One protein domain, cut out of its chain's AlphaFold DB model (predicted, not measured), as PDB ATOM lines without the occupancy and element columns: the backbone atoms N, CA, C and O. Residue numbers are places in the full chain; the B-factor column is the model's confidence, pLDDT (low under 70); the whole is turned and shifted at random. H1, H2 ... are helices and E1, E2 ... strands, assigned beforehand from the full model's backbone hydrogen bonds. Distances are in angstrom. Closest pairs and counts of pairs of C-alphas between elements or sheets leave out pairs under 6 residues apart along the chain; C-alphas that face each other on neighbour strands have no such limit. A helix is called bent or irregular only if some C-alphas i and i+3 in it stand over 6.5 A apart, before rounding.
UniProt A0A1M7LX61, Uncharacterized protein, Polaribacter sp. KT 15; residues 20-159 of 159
ATOM      1  N   GLN A  20      -2.559 -29.544  11.966       82.06
ATOM      2  CA  GLN A  20      -1.937 -28.224  11.973       82.06
ATOM      3  C   GLN A  20      -1.093 -27.957  13.229       82.06
ATOM      4  O   GLN A  20      -0.059 -27.291  13.147       82.06
ATOM      5  N   GLU A  21      -1.531 -28.446  14.387       85.69
ATOM      6  CA  GLU A  21      -0.804 -28.345  15.652       85.69
ATOM      7  C   GLU A  21       0.436 -29.242  15.639       85.69
ATOM      8  O   GLU A  21       1.528 -28.757  15.937       85.69
ATOM      9  N   GLU A  22       0.309 -30.495  15.193       85.50
ATOM     10  CA  GLU A  22       1.449 -31.405  15.013       85.50
ATOM     11  C   GLU A  22       2.507 -30.795  14.088       85.50
ATOM     12  O   GLU A  22       3.679 -30.711  14.456       85.50
ATOM     13  N   LEU A  23       2.091 -30.260  12.935       90.12
ATOM     14  CA  LEU A  23       2.992 -29.596  11.996       90.12
ATOM     15  C   LEU A  23       3.714 -28.393  12.625       90.12
ATOM     16  O   LEU A  23       4.893 -28.160  12.346       90.12
ATOM     17  N   ASN A  24       3.034 -27.612  13.469       92.56
ATOM     18  CA  ASN A  24       3.656 -26.487  14.169       92.56
ATOM     19  C   ASN A  24       4.707 -26.970  15.179       92.56
ATOM     20  O   ASN A  24       5.810 -26.416  15.227       92.56
ATOM     21  N   VAL A  25       4.406 -28.034  15.928       94.94
ATOM     22  CA  VAL A  25       5.367 -28.668  16.842       94.94
ATOM     23  C   VAL A  25       6.557 -29.237  16.060       94.94
ATOM     24  O   VAL A  25       7.707 -29.047  16.468       94.94
ATOM     25  N   ALA A  26       6.315 -29.849  14.900       95.69
ATOM     26  CA  ALA A  26       7.353 -30.390  14.030       95.69
ATOM     27  C   ALA A  26       8.302 -29.298  13.518       95.69
ATOM     28  O   ALA A  26       9.524 -29.412  13.633       95.69
ATOM     29  N   LYS A  27       7.749 -28.183  13.022       95.88
ATOM     30  CA  LYS A  27       8.522 -27.003  12.596       95.88
ATOM     31  C   LYS A  27       9.344 -26.414  13.740       95.88
ATOM     32  O   LYS A  27      10.502 -26.038  13.530       95.88
ATOM     33  N   GLY A  28       8.766 -26.354  14.941       96.56
ATOM     34  CA  GLY A  28       9.469 -25.936  16.153       96.56
ATOM     35  C   GLY A  28      10.673 -26.832  16.440       96.56
ATOM     36  O   GLY A  28      11.788 -26.335  16.612       96.56
ATOM     37  N   LYS A  29      10.483 -28.156  16.383       97.38
ATOM     38  CA  LYS A  29      11.570 -29.119  16.580       97.38
ATOM     39  C   LYS A  29      12.652 -29.013  15.507       97.38
ATOM     40  O   LYS A  29      13.828 -28.966  15.850       97.38
ATOM     41  N   ILE A  30      12.287 -28.929  14.227       97.56
ATOM     42  CA  ILE A  30      13.254 -28.761  13.128       97.56
ATOM     43  C   ILE A  30      14.073 -27.479  13.323       97.56
ATOM     44  O   ILE A  30      15.279 -27.474  13.089       97.56
ATOM     45  N   SER A  31      13.445 -26.397  13.786       96.12
ATOM     46  CA  SER A  31      14.147 -25.142  14.080       96.12
ATOM     47  C   SER A  31      15.153 -25.306  15.224       96.12
ATOM     48  O   SER A  31      16.288 -24.847  15.104       96.12
ATOM     49  N   GLU A  32      14.785 -26.017  16.294       96.50
ATOM     50  CA  GLU A  32      15.703 -26.373  17.387       96.50
ATOM     51  C   GLU A  32      16.896 -27.201  16.879       96.50
ATOM     52  O   GLU A  32      18.044 -26.916  17.226       96.50
ATOM     53  N   LEU A  33      16.642 -28.203  16.033       96.75
ATOM     54  CA  LEU A  33      17.691 -29.054  15.464       96.75
ATOM     55  C   LEU A  33      18.639 -28.250  14.561       96.75
ATOM     56  O   LEU A  33      19.853 -28.343  14.719       96.75
ATOM     57  N   LYS A  34      18.112 -27.364  13.705       95.25
ATOM     58  CA  LYS A  34      18.912 -26.464  12.851       95.25
ATOM     59  C   LYS A  34      19.824 -25.524  13.636       95.25
ATOM     60  O   LYS A  34      20.877 -25.126  13.137       95.25
ATOM     61  N   VAL A  35      19.426 -25.125  14.845       94.25
ATOM     62  CA  VAL A  35      20.279 -24.317  15.730       94.25
ATOM     63  C   VAL A  35      21.471 -25.133  16.231       94.25
ATOM     64  O   VAL A  35      22.563 -24.580  16.341       94.25
ATOM     65  N   LYS A  36      21.268 -26.427  16.496       92.56
ATOM     66  CA  LYS A  36      22.290 -27.356  17.001       92.56
ATOM     67  C   LYS A  36      23.177 -27.952  15.905       92.56
ATOM     68  O   LYS A  36      24.297 -28.355  16.204       92.56
ATOM     69  N   SER A  37      22.693 -28.021  14.666       93.12
ATOM     70  CA  SER A  37      23.472 -28.521  13.533       93.12
ATOM     71  C   SER A  37      24.725 -27.682  13.313       93.12
ATOM     72  O   SER A  37      24.706 -26.455  13.441       93.12
ATOM     73  N   LYS A  38      25.799 -28.348  12.882       92.31
ATOM     74  CA  LYS A  38      26.970 -27.664  12.333       92.31
ATOM     75  C   LYS A  38      26.562 -26.813  11.132       92.31
ATOM     76  O   LYS A  38      25.610 -27.144  10.415       92.31
ATOM     77  N   LYS A  39      27.266 -25.692  10.955       92.06
ATOM     78  CA  LYS A  39      26.945 -24.683   9.946       92.06
ATOM     79  C   LYS A  39      28.157 -24.304   9.119       92.06
ATOM     80  O   LYS A  39      29.253 -24.168   9.654       92.06
ATOM     81  N   ILE A  40      27.907 -24.014   7.849       89.00
ATOM     82  CA  ILE A  40      28.867 -23.402   6.931       89.00
ATOM     83  C   ILE A  40      28.218 -22.210   6.279       89.00
ATOM     84  O   ILE A  40      27.100 -22.305   5.783       89.00
ATOM     85  N   HIS A  41      28.908 -21.072   6.315       88.06
ATOM     86  CA  HIS A  41      28.383 -19.810   5.791       88.06
ATOM     87  C   HIS A  41      26.963 -19.497   6.318       88.06
ATOM     88  O   HIS A  41      26.127 -18.943   5.615       88.06
ATOM     89  N   GLY A  42      26.676 -19.888   7.569       85.12
ATOM     90  CA  GLY A  42      25.369 -19.711   8.214       85.12
ATOM     91  C   GLY A  42      24.302 -20.757   7.858       85.12
ATOM     92  O   GLY A  42      23.231 -20.743   8.465       85.12
ATOM     93  N   ILE A  43      24.586 -21.687   6.943       86.75
ATOM     94  CA  ILE A  43      23.663 -22.728   6.472       86.75
ATOM     95  C   ILE A  43      23.904 -24.026   7.250       86.75
ATOM     96  O   ILE A  43      25.046 -24.443   7.425       86.75
ATOM     97  N   SER A  44      22.827 -24.653   7.728       91.50
ATOM     98  CA  SER A  44      22.858 -25.968   8.385       91.50
ATOM     99  C   SER A  44      23.339 -27.050   7.420       91.50
ATOM    100  O   SER A  44      22.803 -27.146   6.319       91.50
ATOM    101  N   LEU A  45      24.291 -27.880   7.851       92.50
ATOM    102  CA  LEU A  45      24.760 -29.031   7.069       92.50
ATOM    103  C   LEU A  45      23.792 -30.210   7.101       92.50
ATOM    104  O   LEU A  45      23.645 -30.911   6.104       92.50
ATOM    105  N   ASN A  46      23.093 -30.402   8.218       96.06
ATOM    106  CA  ASN A  46      22.078 -31.439   8.303       96.06
ATOM    107  C   ASN A  46      20.851 -31.065   7.458       96.06
ATOM    108  O   ASN A  46      20.449 -29.894   7.395       96.06
ATOM    109  N   THR A  47      20.229 -32.079   6.860       95.81
ATOM    110  CA  THR A  47      18.960 -31.962   6.132       95.81
ATOM    111  C   THR A  47      17.809 -32.520   6.967       95.81
ATOM    112  O   THR A  47      18.010 -33.349   7.852       95.81
ATOM    113  N   TYR A  48      16.597 -32.011   6.729       96.75
ATOM    114  CA  TYR A  48      15.428 -32.297   7.562       96.75
ATOM    115  C   TYR A  48      14.219 -32.627   6.699       96.75
ATOM    116  O   TYR A  48      13.858 -31.830   5.829       96.75
ATOM    117  N   PHE A  49      13.569 -33.754   6.979       95.31
ATOM    118  CA  PHE A  49      12.398 -34.224   6.236       95.31
ATOM    119  C   PHE A  49      11.263 -34.578   7.191       95.31
ATOM    120  O   PHE A  49      11.516 -35.047   8.298       95.31
ATOM    121  N   LEU A  50      10.027 -34.368   6.743       95.56
ATOM    122  CA  LEU A  50       8.836 -34.935   7.366       95.56
ATOM    123  C   LEU A  50       8.347 -36.076   6.490       95.56
ATOM    124  O   LEU A  50       8.123 -35.876   5.297       95.56
ATOM    125  N   THR A  51       8.210 -37.259   7.068       94.69
ATOM    126  CA  THR A  51       7.730 -38.439   6.350       94.69
ATOM    127  C   THR A  51       7.026 -39.369   7.317       94.69
ATOM    128  O   THR A  51       7.429 -39.474   8.466       94.69
ATOM    129  N   ASP A  52       5.995 -40.044   6.834       94.12
ATOM    130  CA  ASP A  52       5.361 -41.149   7.543       94.12
ATOM    131  C   ASP A  52       6.148 -42.428   7.206       94.12
ATOM    132  O   ASP A  52       6.160 -42.882   6.057       94.12
ATOM    133  N   LEU A  53       6.929 -42.936   8.162       95.00
ATOM    134  CA  LEU A  53       7.863 -44.047   7.928       95.00
ATOM    135  C   LEU A  53       7.202 -45.425   7.992       95.00
ATOM    136  O   LEU A  53       7.745 -46.394   7.445       95.00
ATOM    137  N   ASN A  54       6.088 -45.546   8.707       93.25
ATOM    138  CA  ASN A  54       5.400 -46.812   8.971       93.25
ATOM    139  C   ASN A  54       3.965 -46.846   8.408       93.25
ATOM    140  O   ASN A  54       3.323 -47.893   8.498       93.25
ATOM    141  N   ASN A  55       3.527 -45.775   7.744       90.56
ATOM    142  CA  ASN A  55       2.195 -45.562   7.182       90.56
ATOM    143  C   ASN A  55       1.087 -45.579   8.250       90.56
ATOM    144  O   ASN A  55       0.018 -46.151   8.013       90.56
ATOM    145  N   ASP A  56       1.348 -45.013   9.434       89.12
ATOM    146  CA  ASP A  56       0.366 -44.916  10.527       89.12
ATOM    147  C   ASP A  56      -0.402 -43.579  10.563       89.12
ATOM    148  O   ASP A  56      -1.327 -43.415  11.366       89.12
ATOM    149  N   GLY A  57      -0.088 -42.660   9.644       87.50
ATOM    150  CA  GLY A  57      -0.711 -41.344   9.522       87.50
ATOM    151  C   GLY A  57      -0.097 -40.266  10.417       87.50
ATOM    152  O   GLY A  57      -0.570 -39.129  10.371       87.50
ATOM    153  N   ILE A  58       0.933 -40.589  11.207       89.19
ATOM    154  CA  ILE A  58       1.710 -39.649  12.022       89.19
ATOM    155  C   ILE A  58       3.056 -39.423  11.329       89.19
ATOM    156  O   ILE A  58       3.704 -40.360  10.876       89.19
ATOM    157  N   PHE A  59       3.493 -38.166  11.217       93.56
ATOM    158  CA  PHE A  59       4.752 -37.866  10.535       93.56
ATOM    159  C   PHE A  59       5.929 -37.909  11.507       93.56
ATOM    160  O   PHE A  59       5.922 -37.233  12.540       93.56
ATOM    161  N   GLU A  60       7.004 -38.588  11.121       96.69
ATOM    162  CA  GLU A  60       8.314 -38.481  11.757       96.69
ATOM    163  C   GLU A  60       9.139 -37.334  11.173       96.69
ATOM    164  O   GLU A  60       9.059 -37.006   9.987       96.69
ATOM    165  N   ILE A  61      10.020 -36.770  12.005       98.25
ATOM    166  CA  ILE A  61      11.123 -35.935  11.525       98.25
ATOM    167  C   ILE A  61      12.337 -36.830  11.302       98.25
ATOM    168  O   ILE A  61      12.809 -37.484  12.232       98.25
ATOM    169  N   ILE A  62      12.900 -36.778  10.100       98.31
ATOM    170  CA  ILE A  62      14.239 -37.289   9.813       98.31
ATOM    171  C   ILE A  62      15.223 -36.127   9.890       98.31
ATOM    172  O   ILE A  62      15.113 -35.186   9.105       98.31
ATOM    173  N   GLU A  63      16.187 -36.192  10.807       98.25
ATOM    174  CA  GLU A  63      17.422 -35.409  10.713       98.25
ATOM    175  C   GLU A  63      18.477 -36.274  10.037       98.25
ATOM    176  O   GLU A  63      18.904 -37.288  10.588       98.25
ATOM    177  N   ARG A  64      18.915 -35.851   8.859       97.94
ATOM    178  CA  ARG A  64      19.974 -36.512   8.115       97.94
ATOM    179  C   ARG A  64      21.262 -35.730   8.257       97.94
ATOM    180  O   ARG A  64      21.357 -34.583   7.817       97.94
ATOM    181  N   GLU A  65      22.253 -36.376   8.843       96.50
ATOM    182  CA  GLU A  65      23.601 -35.846   8.995       96.50
ATOM    183  C   GLU A  65      24.565 -36.609   8.097       96.50
ATOM    184  O   GLU A  65      24.444 -37.821   7.949       96.50
ATOM    185  N   ASN A  66      25.541 -35.926   7.510       96.81
ATOM    186  CA  ASN A  66      26.623 -36.605   6.810       96.81
ATOM    187  C   ASN A  66      27.829 -36.697   7.747       96.81
ATOM    188  O   ASN A  66      28.361 -35.677   8.186       96.81
ATOM    189  N   LYS A  67      28.219 -37.927   8.089       95.88
ATOM    190  CA  LYS A  67      29.227 -38.213   9.115       95.88
ATOM    191  C   LYS A  67      30.611 -37.667   8.785       95.88
ATOM    192  O   LYS A  67      31.315 -37.245   9.689       95.88
ATOM    193  N   VAL A  68      30.963 -37.604   7.503       96.25
ATOM    194  CA  VAL A  68      32.255 -37.064   7.061       96.25
ATOM    195  C   VAL A  68      32.158 -35.557   6.843       96.25
ATOM    196  O   VAL A  68      32.967 -34.800   7.369       96.25
ATOM    197  N   GLU A  69      31.136 -35.101   6.120       94.12
ATOM    198  CA  GLU A  69      30.965 -33.684   5.764       94.12
ATOM    199  C   GLU A  69      30.724 -32.784   6.976       94.12
ATOM    200  O   GLU A  69      31.057 -31.603   6.943       94.12
ATOM    201  N   ASN A  70      30.172 -33.316   8.068       91.88
ATOM    202  CA  ASN A  70      30.040 -32.545   9.296       91.88
ATOM    203  C   ASN A  70      31.402 -32.197   9.915       91.88
ATOM    204  O   ASN A  70      31.512 -31.170  10.584       91.88
ATOM    205  N   ASP A  71      32.440 -33.010   9.731       91.62
ATOM    206  CA  ASP A  71      33.787 -32.726  10.244       91.62
ATOM    207  C   ASP A  71      34.695 -32.085   9.189       91.62
ATOM    208  O   ASP A  71      35.477 -31.190   9.513       91.62
ATOM    209  N   ALA A  72      34.551 -32.493   7.930       93.06
ATOM    210  CA  ALA A  72      35.325 -32.007   6.797       93.06
ATOM    211  C   ALA A  72      34.392 -31.641   5.632       93.06
ATOM    212  O   ALA A  72      34.201 -32.434   4.710       93.06
ATOM    213  N   PRO A  73      33.792 -30.447   5.655       92.31
ATOM    214  CA  PRO A  73      32.854 -30.085   4.614       92.31
ATOM    215  C   PRO A  73      33.492 -29.806   3.253       92.31
ATOM    216  O   PRO A  73      34.549 -29.180   3.165       92.31
ATOM    217  N   GLY A  74      32.802 -30.199   2.186       92.06
ATOM    218  CA  GLY A  74      33.280 -30.156   0.808       92.06
ATOM    219  C   GLY A  74      34.332 -31.220   0.493       92.06
ATOM    220  O   GLY A  74      34.952 -31.153  -0.567       92.06
ATOM    221  N   PHE A  75      34.571 -32.170   1.403       95.50
ATOM    222  CA  PHE A  75      35.593 -33.200   1.232       95.50
ATOM    223  C   PHE A  75      35.146 -34.310   0.279       95.50
ATOM    224  O   PHE A  75      35.931 -34.783  -0.547       95.50
ATOM    225  N   LEU A  76      33.893 -34.744   0.388       97.06
ATOM    226  CA  LEU A  76      33.320 -35.775  -0.455       97.06
ATOM    227  C   LEU A  76      32.833 -35.175  -1.768       97.06
ATOM    228  O   LEU A  76      32.206 -34.117  -1.823       97.06
ATOM    229  N   ASN A  77      33.053 -35.915  -2.850       95.88
ATOM    230  CA  ASN A  77      32.363 -35.614  -4.092       95.88
ATOM    231  C   ASN A  77      30.887 -36.045  -4.015       95.88
ATOM    232  O   ASN A  77      30.486 -36.868  -3.186       95.88
ATOM    233  N   ILE A  78      30.077 -35.506  -4.927       94.88
ATOM    234  CA  ILE A  78      28.629 -35.735  -4.944       94.88
ATOM    235  C   ILE A  78      28.244 -37.211  -5.118       94.88
ATOM    236  O   ILE A  78      27.229 -37.641  -4.578       94.88
ATOM    237  N   GLU A  79      29.054 -37.996  -5.837       97.00
ATOM    238  CA  GLU A  79      28.758 -39.402  -6.123       97.00
ATOM    239  C   GLU A  79      28.803 -40.245  -4.846       97.00
ATOM    240  O   GLU A  79      27.913 -41.065  -4.638       97.00
ATOM    241  N   ILE A  80      29.787 -40.018  -3.968       97.00
ATOM    242  CA  ILE A  80      29.956 -40.817  -2.742       97.00
ATOM    243  C   ILE A  80      29.408 -40.145  -1.479       97.00
ATOM    244  O   ILE A  80      29.360 -40.791  -0.437       97.00
ATOM    245  N   SER A  81      28.976 -38.881  -1.545       96.62
ATOM    246  CA  SER A  81      28.478 -38.140  -0.374       96.62
ATOM    247  C   SER A  81      27.369 -38.899   0.369       96.62
ATOM    248  O   SER A  81      27.450 -39.097   1.583       96.62
ATOM    249  N   SER A  82      26.403 -39.456  -0.371       96.19
ATOM    250  CA  SER A  82      25.274 -40.217   0.195       96.19
ATOM    251  C   SER A  82      25.660 -41.518   0.917       96.19
ATOM    252  O   SER A  82      24.840 -42.095   1.640       96.19
ATOM    253  N   ALA A  83      26.900 -41.993   0.755       97.69
ATOM    254  CA  ALA A  83      27.407 -43.163   1.465       97.69
ATOM    255  C   ALA A  83      27.491 -42.934   2.978       97.69
ATOM    256  O   ALA A  83      27.366 -43.892   3.738       97.69
ATOM    257  N   PHE A  84      27.665 -41.674   3.392       98.19
ATOM    258  CA  PHE A  84      27.933 -41.261   4.771       98.19
ATOM    259  C   PHE A  84      26.767 -40.509   5.421       98.19
ATOM    260  O   PHE A  84      26.917 -39.943   6.502       98.19
ATOM    261  N   GLU A  85      25.602 -40.494   4.775       97.69
ATOM    262  CA  GLU A  85      24.374 -39.926   5.331       97.69
ATOM    263  C   GLU A  85      23.747 -40.875   6.359       97.69
ATOM    264  O   GLU A  85      23.311 -41.971   6.006       97.69
ATOM    265  N   PHE A  86      23.633 -40.430   7.608       97.94
ATOM    266  CA  PHE A  86      22.972 -41.133   8.698       97.94
ATOM    267  C   PHE A  86      21.684 -40.421   9.119       97.94
ATOM    268  O   PHE A  86      21.673 -39.214   9.350       97.94
ATOM    269  N   ASP A  87      20.607 -41.193   9.259       98.06
ATOM    270  CA  ASP A  87      19.273 -40.689   9.586       98.06
ATOM    271  C   ASP A  87      18.966 -40.898  11.075       98.06
ATOM    272  O   ASP A  87      18.888 -42.033  11.554       98.06
ATOM    273  N   LYS A  88      18.745 -39.802  11.804       98.00
ATOM    274  CA  LYS A  88      18.108 -39.810  13.124       98.00
ATOM    275  C   LYS A  88      16.608 -39.622  12.956       98.00
ATOM    276  O   LYS A  88      16.168 -38.732  12.229       98.00
ATOM    277  N   ILE A  89      15.831 -40.436  13.661       98.38
ATOM    278  CA  ILE A  89      14.369 -40.420  13.594       98.38
ATOM    279  C   ILE A  89      13.821 -39.797  14.873       98.38
ATOM    280  O   ILE A  89      14.151 -40.245  15.974       98.38
ATOM    281  N   TYR A  90      12.959 -38.794  14.728       98.19
ATOM    282  CA  TYR A  90      12.176 -38.249  15.826       98.19
ATOM    283  C   TYR A  90      10.700 -38.570  15.625       98.19
ATOM    284  O   TYR A  90      10.102 -38.163  14.630       98.19
ATOM    285  N   LYS A  91      10.116 -39.243  16.616       95.75
ATOM    286  CA  LYS A  91       8.705 -39.622  16.658       95.75
ATOM    287  C   LYS A  91       7.908 -38.643  17.510       95.75
ATOM    288  O   LYS A  91       8.416 -38.151  18.523       95.75
ATOM    289  N   TYR A  92       6.664 -38.377  17.117       94.25
ATOM    290  CA  TYR A  92       5.744 -37.588  17.925       94.25
ATOM    291  C   TYR A  92       5.195 -38.409  19.100       94.25
ATOM    292  O   TYR A  92       4.489 -39.400  18.925       94.25
ATOM    293  N   GLU A  93       5.514 -37.993  20.323       91.44
ATOM    294  CA  GLU A  93       5.102 -38.660  21.553       91.44
ATOM    295  C   GLU A  93       4.755 -37.637  22.634       91.44
ATOM    296  O   GLU A  93       5.550 -36.755  22.967       91.44
ATOM    297  N   LYS A  94       3.570 -37.781  23.246       89.94
ATOM    298  CA  LYS A  94       3.132 -36.961  24.394       89.94
ATOM    299  C   LYS A  94       3.305 -35.448  24.156       89.94
ATOM    300  O   LYS A  94       3.789 -34.734  25.033       89.94
ATOM    301  N   GLY A  95       2.938 -34.969  22.967       90.44
ATOM    302  CA  GLY A  95       2.965 -33.542  22.635       90.44
ATOM    303  C   GLY A  95       4.281 -33.019  22.049       90.44
ATOM    304  O   GLY A  95       4.396 -31.819  21.816       90.44
ATOM    305  N   LYS A  96       5.297 -33.866  21.837       94.56
ATOM    306  CA  LYS A  96       6.616 -33.429  21.354       94.56
ATOM    307  C   LYS A  96       7.314 -34.480  20.500       94.56
ATOM    308  O   LYS A  96       7.060 -35.669  20.628       94.56
ATOM    309  N   TYR A  97       8.274 -34.036  19.697       96.81
ATOM    310  CA  TYR A  97       9.162 -34.920  18.949       96.81
ATOM    311  C   TYR A  97      10.366 -35.361  19.790       96.81
ATOM    312  O   TYR A  97      11.117 -34.522  20.305       96.81
ATOM    313  N   VAL A  98      10.567 -36.674  19.907       96.56
ATOM    314  CA  VAL A  98      11.675 -37.304  20.645       96.56
ATOM    315  C   VAL A  98      12.415 -38.289  19.752       96.56
ATOM    316  O   VAL A  98      11.796 -38.930  18.911       96.56
ATOM    317  N   GLU A  99      13.736 -38.403  19.913       97.50
ATOM    318  CA  GLU A  99      14.522 -39.358  19.125       97.50
ATOM    319  C   GLU A  99      14.097 -40.786  19.495       97.50
ATOM    320  O   GLU A  99      14.309 -41.224  20.629       97.50
ATOM    321  N   ASN A 100      13.475 -41.500  18.558       96.69
ATOM    322  CA  ASN A 100      12.979 -42.854  18.771       96.69
ATOM    323  C   ASN A 100      12.958 -43.633  17.450       96.69
ATOM    324  O   ASN A 100      12.456 -43.157  16.439       96.69
ATOM    325  N   TYR A 101      13.492 -44.852  17.487       96.81
ATOM    326  CA  TYR A 101      13.641 -45.753  16.339       96.81
ATOM    327  C   TYR A 101      12.635 -46.918  16.383       96.81
ATOM    328  O   TYR A 101      12.519 -47.696  15.432       96.81
ATOM    329  N   SER A 102      11.901 -47.043  17.492       94.44
ATOM    330  CA  SER A 102      10.956 -48.128  17.743       94.44
ATOM    331  C   SER A 102       9.797 -48.079  16.749       94.44
ATOM    332  O   SER A 102       9.141 -47.051  16.601       94.44
ATOM    333  N   GLY A 103       9.511 -49.212  16.106       93.38
ATOM    334  CA  GLY A 103       8.441 -49.326  15.108       93.38
ATOM    335  C   GLY A 103       8.881 -49.086  13.660       93.38
ATOM    336  O   GLY A 103       8.105 -49.365  12.753       93.38
ATOM    337  N   PHE A 104      10.134 -48.686  13.411       96.38
ATOM    338  CA  PHE A 104      10.640 -48.376  12.061       96.38
ATOM    339  C   PHE A 104      11.582 -49.450  11.491       96.38
ATOM    340  O   PHE A 104      12.468 -49.160  10.688       96.38
ATOM    341  N   LYS A 105      11.403 -50.721  11.883       95.56
ATOM    342  CA  LYS A 105      12.300 -51.834  11.507       95.56
ATOM    343  C   LYS A 105      12.500 -51.966   9.992       95.56
ATOM    344  O   LYS A 105      13.621 -52.211   9.552       95.56
ATOM    345  N   ASN A 106      11.441 -51.782   9.203       95.81
ATOM    346  CA  ASN A 106      11.515 -51.867   7.741       95.81
ATOM    347  C   ASN A 106      12.399 -50.756   7.160       95.81
ATOM    348  O   ASN A 106      13.319 -51.043   6.397       95.81
ATOM    349  N   TYR A 107      12.179 -49.509   7.581       96.88
ATOM    350  CA  TYR A 107      12.996 -48.369   7.172       96.88
ATOM    351  C   TYR A 107      14.470 -48.557   7.558       96.88
ATOM    352  O   TYR A 107      15.363 -48.419   6.722       96.88
ATOM    353  N   LEU A 108      14.735 -48.966   8.803       97.75
ATOM    354  CA  LEU A 108      16.093 -49.229   9.284       97.75
ATOM    355  C   LEU A 108      16.769 -50.367   8.514       97.75
ATOM    356  O   LEU A 108      17.949 -50.263   8.181       97.75
ATOM    357  N   SER A 109      16.026 -51.417   8.158       97.75
ATOM    358  CA  SER A 109      16.541 -52.497   7.313       97.75
ATOM    359  C   SER A 109      16.952 -51.991   5.928       97.75
ATOM    360  O   SER A 109      17.998 -52.392   5.425       97.75
ATOM    361  N   ILE A 110      16.179 -51.082   5.325       97.62
ATOM    362  CA  ILE A 110      16.531 -50.456   4.041       97.62
ATOM    363  C   ILE A 110      17.807 -49.616   4.185       97.62
ATOM    364  O   ILE A 110      18.726 -49.754   3.377       97.62
ATOM    365  N   ARG A 111      17.913 -48.792   5.238       97.75
ATOM    366  CA  ARG A 111      19.133 -48.009   5.518       97.75
ATOM    367  C   ARG A 111      20.354 -48.907   5.743       97.75
ATOM    368  O   ARG A 111      21.431 -48.612   5.236       97.75
ATOM    369  N   LYS A 112      20.194 -50.044   6.424       98.44
ATOM    370  CA  LYS A 112      21.267 -51.033   6.599       98.44
ATOM    371  C   LYS A 112      21.762 -51.590   5.263       98.44
ATOM    372  O   LYS A 112      22.970 -51.681   5.049       98.44
ATOM    373  N   GLU A 113      20.851 -51.963   4.365       98.50
ATOM    374  CA  GLU A 113      21.224 -52.470   3.039       98.50
ATOM    375  C   GLU A 113      21.879 -51.389   2.167       98.50
ATOM    376  O   GLU A 113      22.837 -51.693   1.451       98.50
ATOM    377  N   HIS A 114      21.459 -50.126   2.297       98.19
ATOM    378  CA  HIS A 114      22.146 -48.973   1.696       98.19
ATOM    379  C   HIS A 114      23.614 -48.894   2.140       98.19
ATOM    380  O   HIS A 114      24.509 -48.854   1.296       98.19
ATOM    381  N   TYR A 115      23.898 -48.963   3.443       98.62
ATOM    382  CA  TYR A 115      25.284 -48.932   3.931       98.62
ATOM    383  C   TYR A 115      26.092 -50.157   3.494       98.62
ATOM    384  O   TYR A 115      27.254 -50.027   3.114       98.62
ATOM    385  N   LYS A 116      25.492 -51.354   3.469       98.56
ATOM    386  CA  LYS A 116      26.166 -52.557   2.950       98.56
ATOM    387  C   LYS A 116      26.504 -52.443   1.468       98.56
ATOM    388  O   LYS A 116      27.552 -52.937   1.049       98.56
ATOM    389  N   LEU A 117      25.629 -51.830   0.670       98.06
ATOM    390  CA  LEU A 117      25.910 -51.542  -0.732       98.06
ATOM    391  C   LEU A 117      27.124 -50.619  -0.852       98.06
ATOM    392  O   LEU A 117      28.079 -50.970  -1.544       98.06
ATOM    393  N   TRP A 118      27.126 -49.502  -0.125       98.38
ATOM    394  CA  TRP A 118      28.250 -48.567  -0.134       98.38
ATOM    395  C   TRP A 118      29.547 -49.188   0.365       98.38
ATOM    396  O   TRP A 118      30.582 -49.004  -0.265       98.38
ATOM    397  N   ARG A 119      29.500 -50.024   1.406       98.56
ATOM    398  CA  ARG A 119      30.656 -50.801   1.873       98.56
ATOM    399  C   ARG A 119      31.299 -51.589   0.729       98.56
ATOM    400  O   ARG A 119      32.506 -51.497   0.529       98.56
ATOM    401  N   ARG A 120      30.494 -52.320  -0.057       98.31
ATOM    402  CA  ARG A 120      30.980 -53.089  -1.220       98.31
ATOM    403  C   ARG A 120      31.558 -52.183  -2.308       98.31
ATOM    404  O   ARG A 120      32.590 -52.522  -2.881       98.31
ATOM    405  N   LEU A 121      30.924 -51.040  -2.572       97.81
ATOM    406  CA  LEU A 121      31.413 -50.057  -3.545       97.81
ATOM    407  C   LEU A 121      32.734 -49.411  -3.101       97.81
ATOM    408  O   LEU A 121      33.596 -49.173  -3.933       97.81
ATOM    409  N   ILE A 122      32.951 -49.191  -1.805       98.12
ATOM    410  CA  ILE A 122      34.234 -48.692  -1.284       98.12
ATOM    411  C   ILE A 122      35.305 -49.792  -1.294       98.12
ATOM    412  O   ILE A 122      36.475 -49.534  -1.588       98.12
ATOM    413  N   GLU A 123      34.929 -51.045  -1.026       98.00
ATOM    414  CA  GLU A 123      35.835 -52.191  -1.154       98.00
ATOM    415  C   GLU A 123      36.308 -52.383  -2.602       98.00
ATOM    416  O   GLU A 123      37.504 -52.622  -2.818       98.00
ATOM    417  N   LYS A 124      35.388 -52.251  -3.567       97.56
ATOM    418  CA  LYS A 124      35.601 -52.448  -5.007       97.56
ATOM    419  C   LYS A 124      34.898 -51.344  -5.822       97.56
ATOM    420  O   LYS A 124      33.780 -51.551  -6.297       97.56
ATOM    421  N   PRO A 125      35.542 -50.182  -6.029       96.69
ATOM    422  CA  PRO A 125      34.908 -49.007  -6.632       96.69
ATOM    423  C   PRO A 125      34.829 -49.068  -8.161       96.69
ATOM    424  O   PRO A 125      35.013 -48.057  -8.821       96.69
ATOM    425  N   GLU A 126      34.587 -50.234  -8.761       94.12
ATOM    426  CA  GLU A 126      34.665 -50.445 -10.218       94.12
ATOM    427  C   GLU A 126      33.712 -49.530 -11.003       94.12
ATOM    428  O   GLU A 126      34.121 -48.918 -11.994       94.12
ATOM    429  N   ASN A 127      32.490 -49.357 -10.490       93.25
ATOM    430  CA  ASN A 127      31.411 -48.585 -11.118       93.25
ATOM    431  C   ASN A 127      31.361 -47.108 -10.693       93.25
ATOM    432  O   ASN A 127      30.387 -46.425 -10.990       93.25
ATOM    433  N   LEU A 128      32.381 -46.620  -9.984       96.75
ATOM    434  CA  LEU A 128      32.480 -45.217  -9.587       96.75
ATOM    435  C   LEU A 128      33.313 -44.416 -10.591       96.75
ATOM    436  O   LEU A 128      34.143 -44.967 -11.334       96.75
ATOM    437  N   ASN A 129      33.115 -43.102 -10.610       97.75
ATOM    438  CA  ASN A 129      33.916 -42.219 -11.444       97.75
ATOM    439  C   ASN A 129      35.380 -42.150 -10.957       97.75
ATOM    440  O   ASN A 129      35.747 -42.646  -9.887       97.75
ATOM    441  N   ARG A 130      36.252 -41.559 -11.781       97.94
ATOM    442  CA  ARG A 130      37.697 -41.492 -11.509       97.94
ATOM    443  C   ARG A 130      38.017 -40.760 -10.203       97.94
ATOM    444  O   ARG A 130      38.881 -41.219  -9.458       97.94
ATOM    445  N   ASP A 131      37.329 -39.662  -9.920       97.31
ATOM    446  CA  ASP A 131      37.601 -38.838  -8.744       97.31
ATOM    447  C   ASP A 131      37.187 -39.567  -7.465       97.31
ATOM    448  O   ASP A 131      37.955 -39.613  -6.504       97.31
ATOM    449  N   SER A 132      36.040 -40.249  -7.483       98.19
ATOM    450  CA  SER A 132      35.590 -41.127  -6.396       98.19
ATOM    451  C   SER A 132      36.570 -42.263  -6.139       98.19
ATOM    452  O   SER A 132      36.921 -42.526  -4.991       98.19
ATOM    453  N   LYS A 133      37.057 -42.920  -7.198       98.50
ATOM    454  CA  LYS A 133      38.066 -43.986  -7.089       98.50
ATOM    455  C   LYS A 133      39.341 -43.480  -6.416       98.50
ATOM    456  O   LYS A 133      39.852 -44.146  -5.518       98.50
ATOM    457  N   ASN A 134      39.831 -42.307  -6.819       98.12
ATOM    458  CA  ASN A 134      41.023 -41.695  -6.230       98.12
ATOM    459  C   ASN A 134      40.803 -41.329  -4.757       98.12
ATOM    460  O   ASN A 134      41.637 -41.659  -3.913       98.12
ATOM    461  N   LEU A 135      39.669 -40.697  -4.443       98.12
ATOM    462  CA  LEU A 135      39.321 -40.298  -3.082       98.12
ATOM    463  C   LEU A 135      39.184 -41.519  -2.160       98.12
ATOM    464  O   LEU A 135      39.727 -41.528  -1.056       98.12
ATOM    465  N   ILE A 136      38.539 -42.589  -2.637       98.31
ATOM    466  CA  ILE A 136      38.444 -43.867  -1.921       98.31
ATOM    467  C   ILE A 136      39.824 -44.490  -1.733       98.31
ATOM    468  O   ILE A 136      40.126 -44.937  -0.634       98.31
ATOM    469  N   ALA A 137      40.681 -44.518  -2.755       98.25
ATOM    470  CA  ALA A 137      42.014 -45.110  -2.636       98.25
ATOM    471  C   ALA A 137      42.853 -44.442  -1.533       98.25
ATOM    472  O   ALA A 137      43.573 -45.131  -0.812       98.25
ATOM    473  N   GLN A 138      42.712 -43.126  -1.363       98.12
ATOM    474  CA  GLN A 138      43.415 -42.351  -0.339       98.12
ATOM    475  C   GLN A 138      42.834 -42.536   1.074       98.12
ATOM    476  O   GLN A 138      43.574 -42.438   2.047       98.12
ATOM    477  N   ASN A 139      41.534 -42.833   1.197       98.31
ATOM    478  CA  ASN A 139      40.802 -42.803   2.475       98.31
ATOM    479  C   ASN A 139      40.118 -44.133   2.837       98.31
ATOM    480  O   ASN A 139      39.299 -44.192   3.755       98.31
ATOM    481  N   LYS A 140      40.443 -45.220   2.124       98.00
ATOM    482  CA  LYS A 140      39.690 -46.485   2.143       98.00
ATOM    483  C   LYS A 140      39.426 -47.015   3.546       98.00
ATOM    484  O   LYS A 140      38.312 -47.435   3.837       98.00
ATOM    485  N   LYS A 141      40.452 -47.015   4.400       98.44
ATOM    486  CA  LYS A 141      40.352 -47.538   5.765       98.44
ATOM    487  C   LYS A 141      39.316 -46.754   6.577       98.44
ATOM    488  O   LYS A 141      38.354 -47.357   7.036       98.44
ATOM    489  N   SER A 142      39.473 -45.435   6.667       97.94
ATOM    490  CA  SER A 142      38.568 -44.555   7.416       97.94
ATOM    491  C   SER A 142      37.137 -44.609   6.882       97.94
ATOM    492  O   SER A 142      36.189 -44.683   7.652       97.94
ATOM    493  N   PHE A 143      36.964 -44.663   5.560       98.38
ATOM    494  CA  PHE A 143      35.638 -44.795   4.958       98.38
ATOM    495  C   PHE A 143      34.948 -46.115   5.308       98.38
ATOM    496  O   PHE A 143      33.749 -46.137   5.579       98.38
ATOM    497  N   LEU A 144      35.688 -47.226   5.308       98.62
ATOM    498  CA  LEU A 144      35.135 -48.515   5.717       98.62
ATOM    499  C   LEU A 144      34.824 -48.550   7.215       98.62
ATOM    500  O   LEU A 144      33.818 -49.144   7.592       98.62
ATOM    501  N   GLU A 145      35.655 -47.931   8.055       98.44
ATOM    502  CA  GLU A 145      35.400 -47.787   9.495       98.44
ATOM    503  C   GLU A 145      34.083 -47.040   9.747       98.44
ATOM    504  O   GLU A 145      33.205 -47.598  10.405       98.44
ATOM    505  N   GLU A 146      33.888 -45.876   9.123       98.25
ATOM    506  CA  GLU A 146      32.665 -45.071   9.260       98.25
ATOM    507  C   GLU A 146      31.412 -45.835   8.793       98.25
ATOM    508  O   GLU A 146      30.390 -45.887   9.480       98.25
ATOM    509  N   ILE A 147      31.485 -46.508   7.637       98.44
ATOM    510  CA  ILE A 147      30.360 -47.313   7.137       98.44
ATOM    511  C   ILE A 147      30.036 -48.477   8.075       98.44
ATOM    512  O   ILE A 147      28.861 -48.766   8.317       98.44
ATOM    513  N   ASN A 148      31.052 -49.161   8.600       98.56
ATOM    514  CA  ASN A 148      30.836 -50.260   9.536       98.56
ATOM    515  C   ASN A 148      30.214 -49.753  10.845       98.56
ATOM    516  O   ASN A 148      29.310 -50.405  11.366       98.56
ATOM    517  N   GLU A 149      30.633 -48.587  11.345       98.25
ATOM    518  CA  GLU A 149      30.016 -47.962  12.516       98.25
ATOM    519  C   GLU A 149      28.534 -47.655  12.271       98.25
ATOM    520  O   GLU A 149      27.687 -48.041  13.077       98.25
ATOM    521  N   MET A 150      28.182 -47.058  11.129       98.19
ATOM    522  CA  MET A 150      26.778 -46.798  10.787       98.19
ATOM    523  C   MET A 150      25.938 -48.082  10.710       98.19
ATOM    524  O   MET A 150      24.794 -48.095  11.171       98.19
ATOM    525  N   ILE A 151      26.491 -49.177  10.173       98.50
ATOM    526  CA  ILE A 151      25.819 -50.487  10.157       98.50
ATOM    527  C   ILE A 151      25.557 -50.975  11.588       98.50
ATOM    528  O   ILE A 151      24.426 -51.358  11.894       98.50
ATOM    529  N   LEU A 152      26.566 -50.925  12.464       98.12
ATOM    530  CA  LEU A 152      26.447 -51.338  13.868       98.12
ATOM    531  C   LEU A 152      25.440 -50.477  14.637       98.12
ATOM    532  O   LEU A 152      24.651 -50.993  15.432       98.12
ATOM    533  N   LEU A 153      25.427 -49.165  14.386       97.44
ATOM    534  CA  LEU A 153      24.456 -48.250  14.977       97.44
ATOM    535  C   LEU A 153      23.033 -48.629  14.566       97.44
ATOM    536  O   LEU A 153      22.178 -48.755  15.440       97.44
ATOM    537  N   ILE A 154      22.774 -48.878  13.279       97.19
ATOM    538  CA  ILE A 154      21.450 -49.331  12.825       97.19
ATOM    539  C   ILE A 154      21.061 -50.655  13.481       97.19
ATOM    540  O   ILE A 154      19.942 -50.775  13.974       97.19
ATOM    541  N   GLU A 155      21.967 -51.632  13.542       96.50
ATOM    542  CA  GLU A 155      21.703 -52.916  14.204       96.50
ATOM    543  C   GLU A 155      21.309 -52.734  15.668       96.50
ATOM    544  O   GLU A 155      20.331 -53.326  16.119       96.50
ATOM    545  N   LYS A 156      22.010 -51.858  16.392       96.50
ATOM    546  CA  LYS A 156      21.673 -51.518  17.775       96.50
ATOM    547  C   LYS A 156      20.309 -50.838  17.896       96.50
ATOM    548  O   LYS A 156      19.628 -51.071  18.882       96.50
ATOM    549  N   LYS A 157      19.921 -49.991  16.938       95.44
ATOM    550  CA  LYS A 157      18.617 -49.300  16.935       95.44
ATOM    551  C   LYS A 157      17.451 -50.198  16.501       95.44
ATOM    552  O   LYS A 157      16.302 -49.829  16.720       95.44
ATOM    553  N   MET A 158      17.730 -51.333  15.858       92.25
ATOM    554  CA  MET A 158      16.724 -52.325  15.454       92.25
ATOM    555  C   MET A 158      16.366 -53.325  16.563       92.25
ATOM    556  O   MET A 158      15.329 -53.982  16.441       92.25
ATOM    557  N   ASN A 159      17.232 -53.469  17.570       80.25
ATOM    558  CA  ASN A 159      17.068 -54.360  18.723       80.25
ATOM    559  C   ASN A 159      16.447 -53.613  19.905       80.25
ATOM    560  O   ASN A 159      15.639 -54.250  20.613       80.25
TER     561      ASN A 159
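Overview. This is residues 20 to 159 of the 159 residues of an uncharacterized protein of Polaribacter sp. KT 15 (UniProt A0A1M7LX61). A twisted sheet of four strands, E1 to E4, has H1 lying along one face, while two long helices, H3 and H4b, lie side by side, running opposite ways, apart from H1, and only graze the sheet at its inner strand E3, H3 with residues 108 to 115 and H4b with residues 147 to 154. Short H2 leads directly into E3, with 0 residues between them, and only just touches H3 and H4b, with 3 pairs of C-alphas within 8 A to each, while H4a, the first arm of the bent helix H4, makes a corner of 88 degrees with H4b and has its centre farthest from the mean of the C-alphas, at 22.0 A. The printed part has 140 residues, with the order H1 E1 E2 H2 E3 E4 H3 H4; the sheet runs E1 E2 E3 E4, antiparallel, and the class is mixed. It is compact, with a radius of gyration of the C-alphas of 16.4 A and spans of 49 by 37 by 21 A.

Along the chain. H1, residues 20 to 36, begins with C-alpha 20 at (-1.937, -28.224, 11.973) and is 24.8 A long. E1 is residues 47 to 51 and E2 residues 60 to 66. H2, residues 78 to 84, is irregular: C-alphas 79 and 82 are 7.3 A apart. E3, residues 85 to 93, is 25.2 A long and begins at (24.374, -39.926, 5.331); E4 is residues 96 to 99. H3, residues 105 to 123, is 26.7 A long. H4, residues 130 to 158, was assigned as one helix by its hydrogen bonds but is bent, with C-alphas 138 and 141 8.6 A apart. Its arms are H4a, residues 130 to 138, and H4b, residues 141 to 158, 26.0 A long and ending at (16.724, -52.325, 15.454).

Arrangement. E1 and E2 form a hairpin, with N 49 and O 62 3.0 A apart. E2 and E3 have N 63 and O 88 at 2.9 A. E3 and E4 form a hairpin, with N 91 and O 98 at 2.9 A. H1 makes two layers with the sheet, a helix on one face, at a height of 8.2 A; it runs along the strands, at 19 degrees to E2 on the local plane. Its C-alpha 25 is 6.7 A from C-alpha 96 of E4, their closest pair. H3 and H4b touch at a shallow tilt of 14 degrees, opposite ways, closest at the C-alphas of Lys 112 and Ile 151, 5.8 A. Each only grazes the sheet. H2, which also only grazes it, only just touches H3, with 3 pairs of C-alphas within 8 A, the closest being Ala 83 and Trp 118 at 5.7 A. H4a is about perpendicular to H4b, at 88 degrees, and is not on the sheet. H1 is apart from H2, H3, H4a and H4b. In H1, H3, H4a and H4b every O i to N i+4 pair is within hydrogen-bond range; H2 has 0 of 3, and 2 of 4 O i to N i+3 pairs.

Size, cuts and confidence. The C-alphas of Lys 94 and Arg 130, the two farthest apart, are 50.0 A apart. The printed part has no cut and ends at the chain's last residue. The link from E2 to H2 is long, with 11 residues. No printed residue is under 70 in pLDDT, and the mean of the printed part is 95.4.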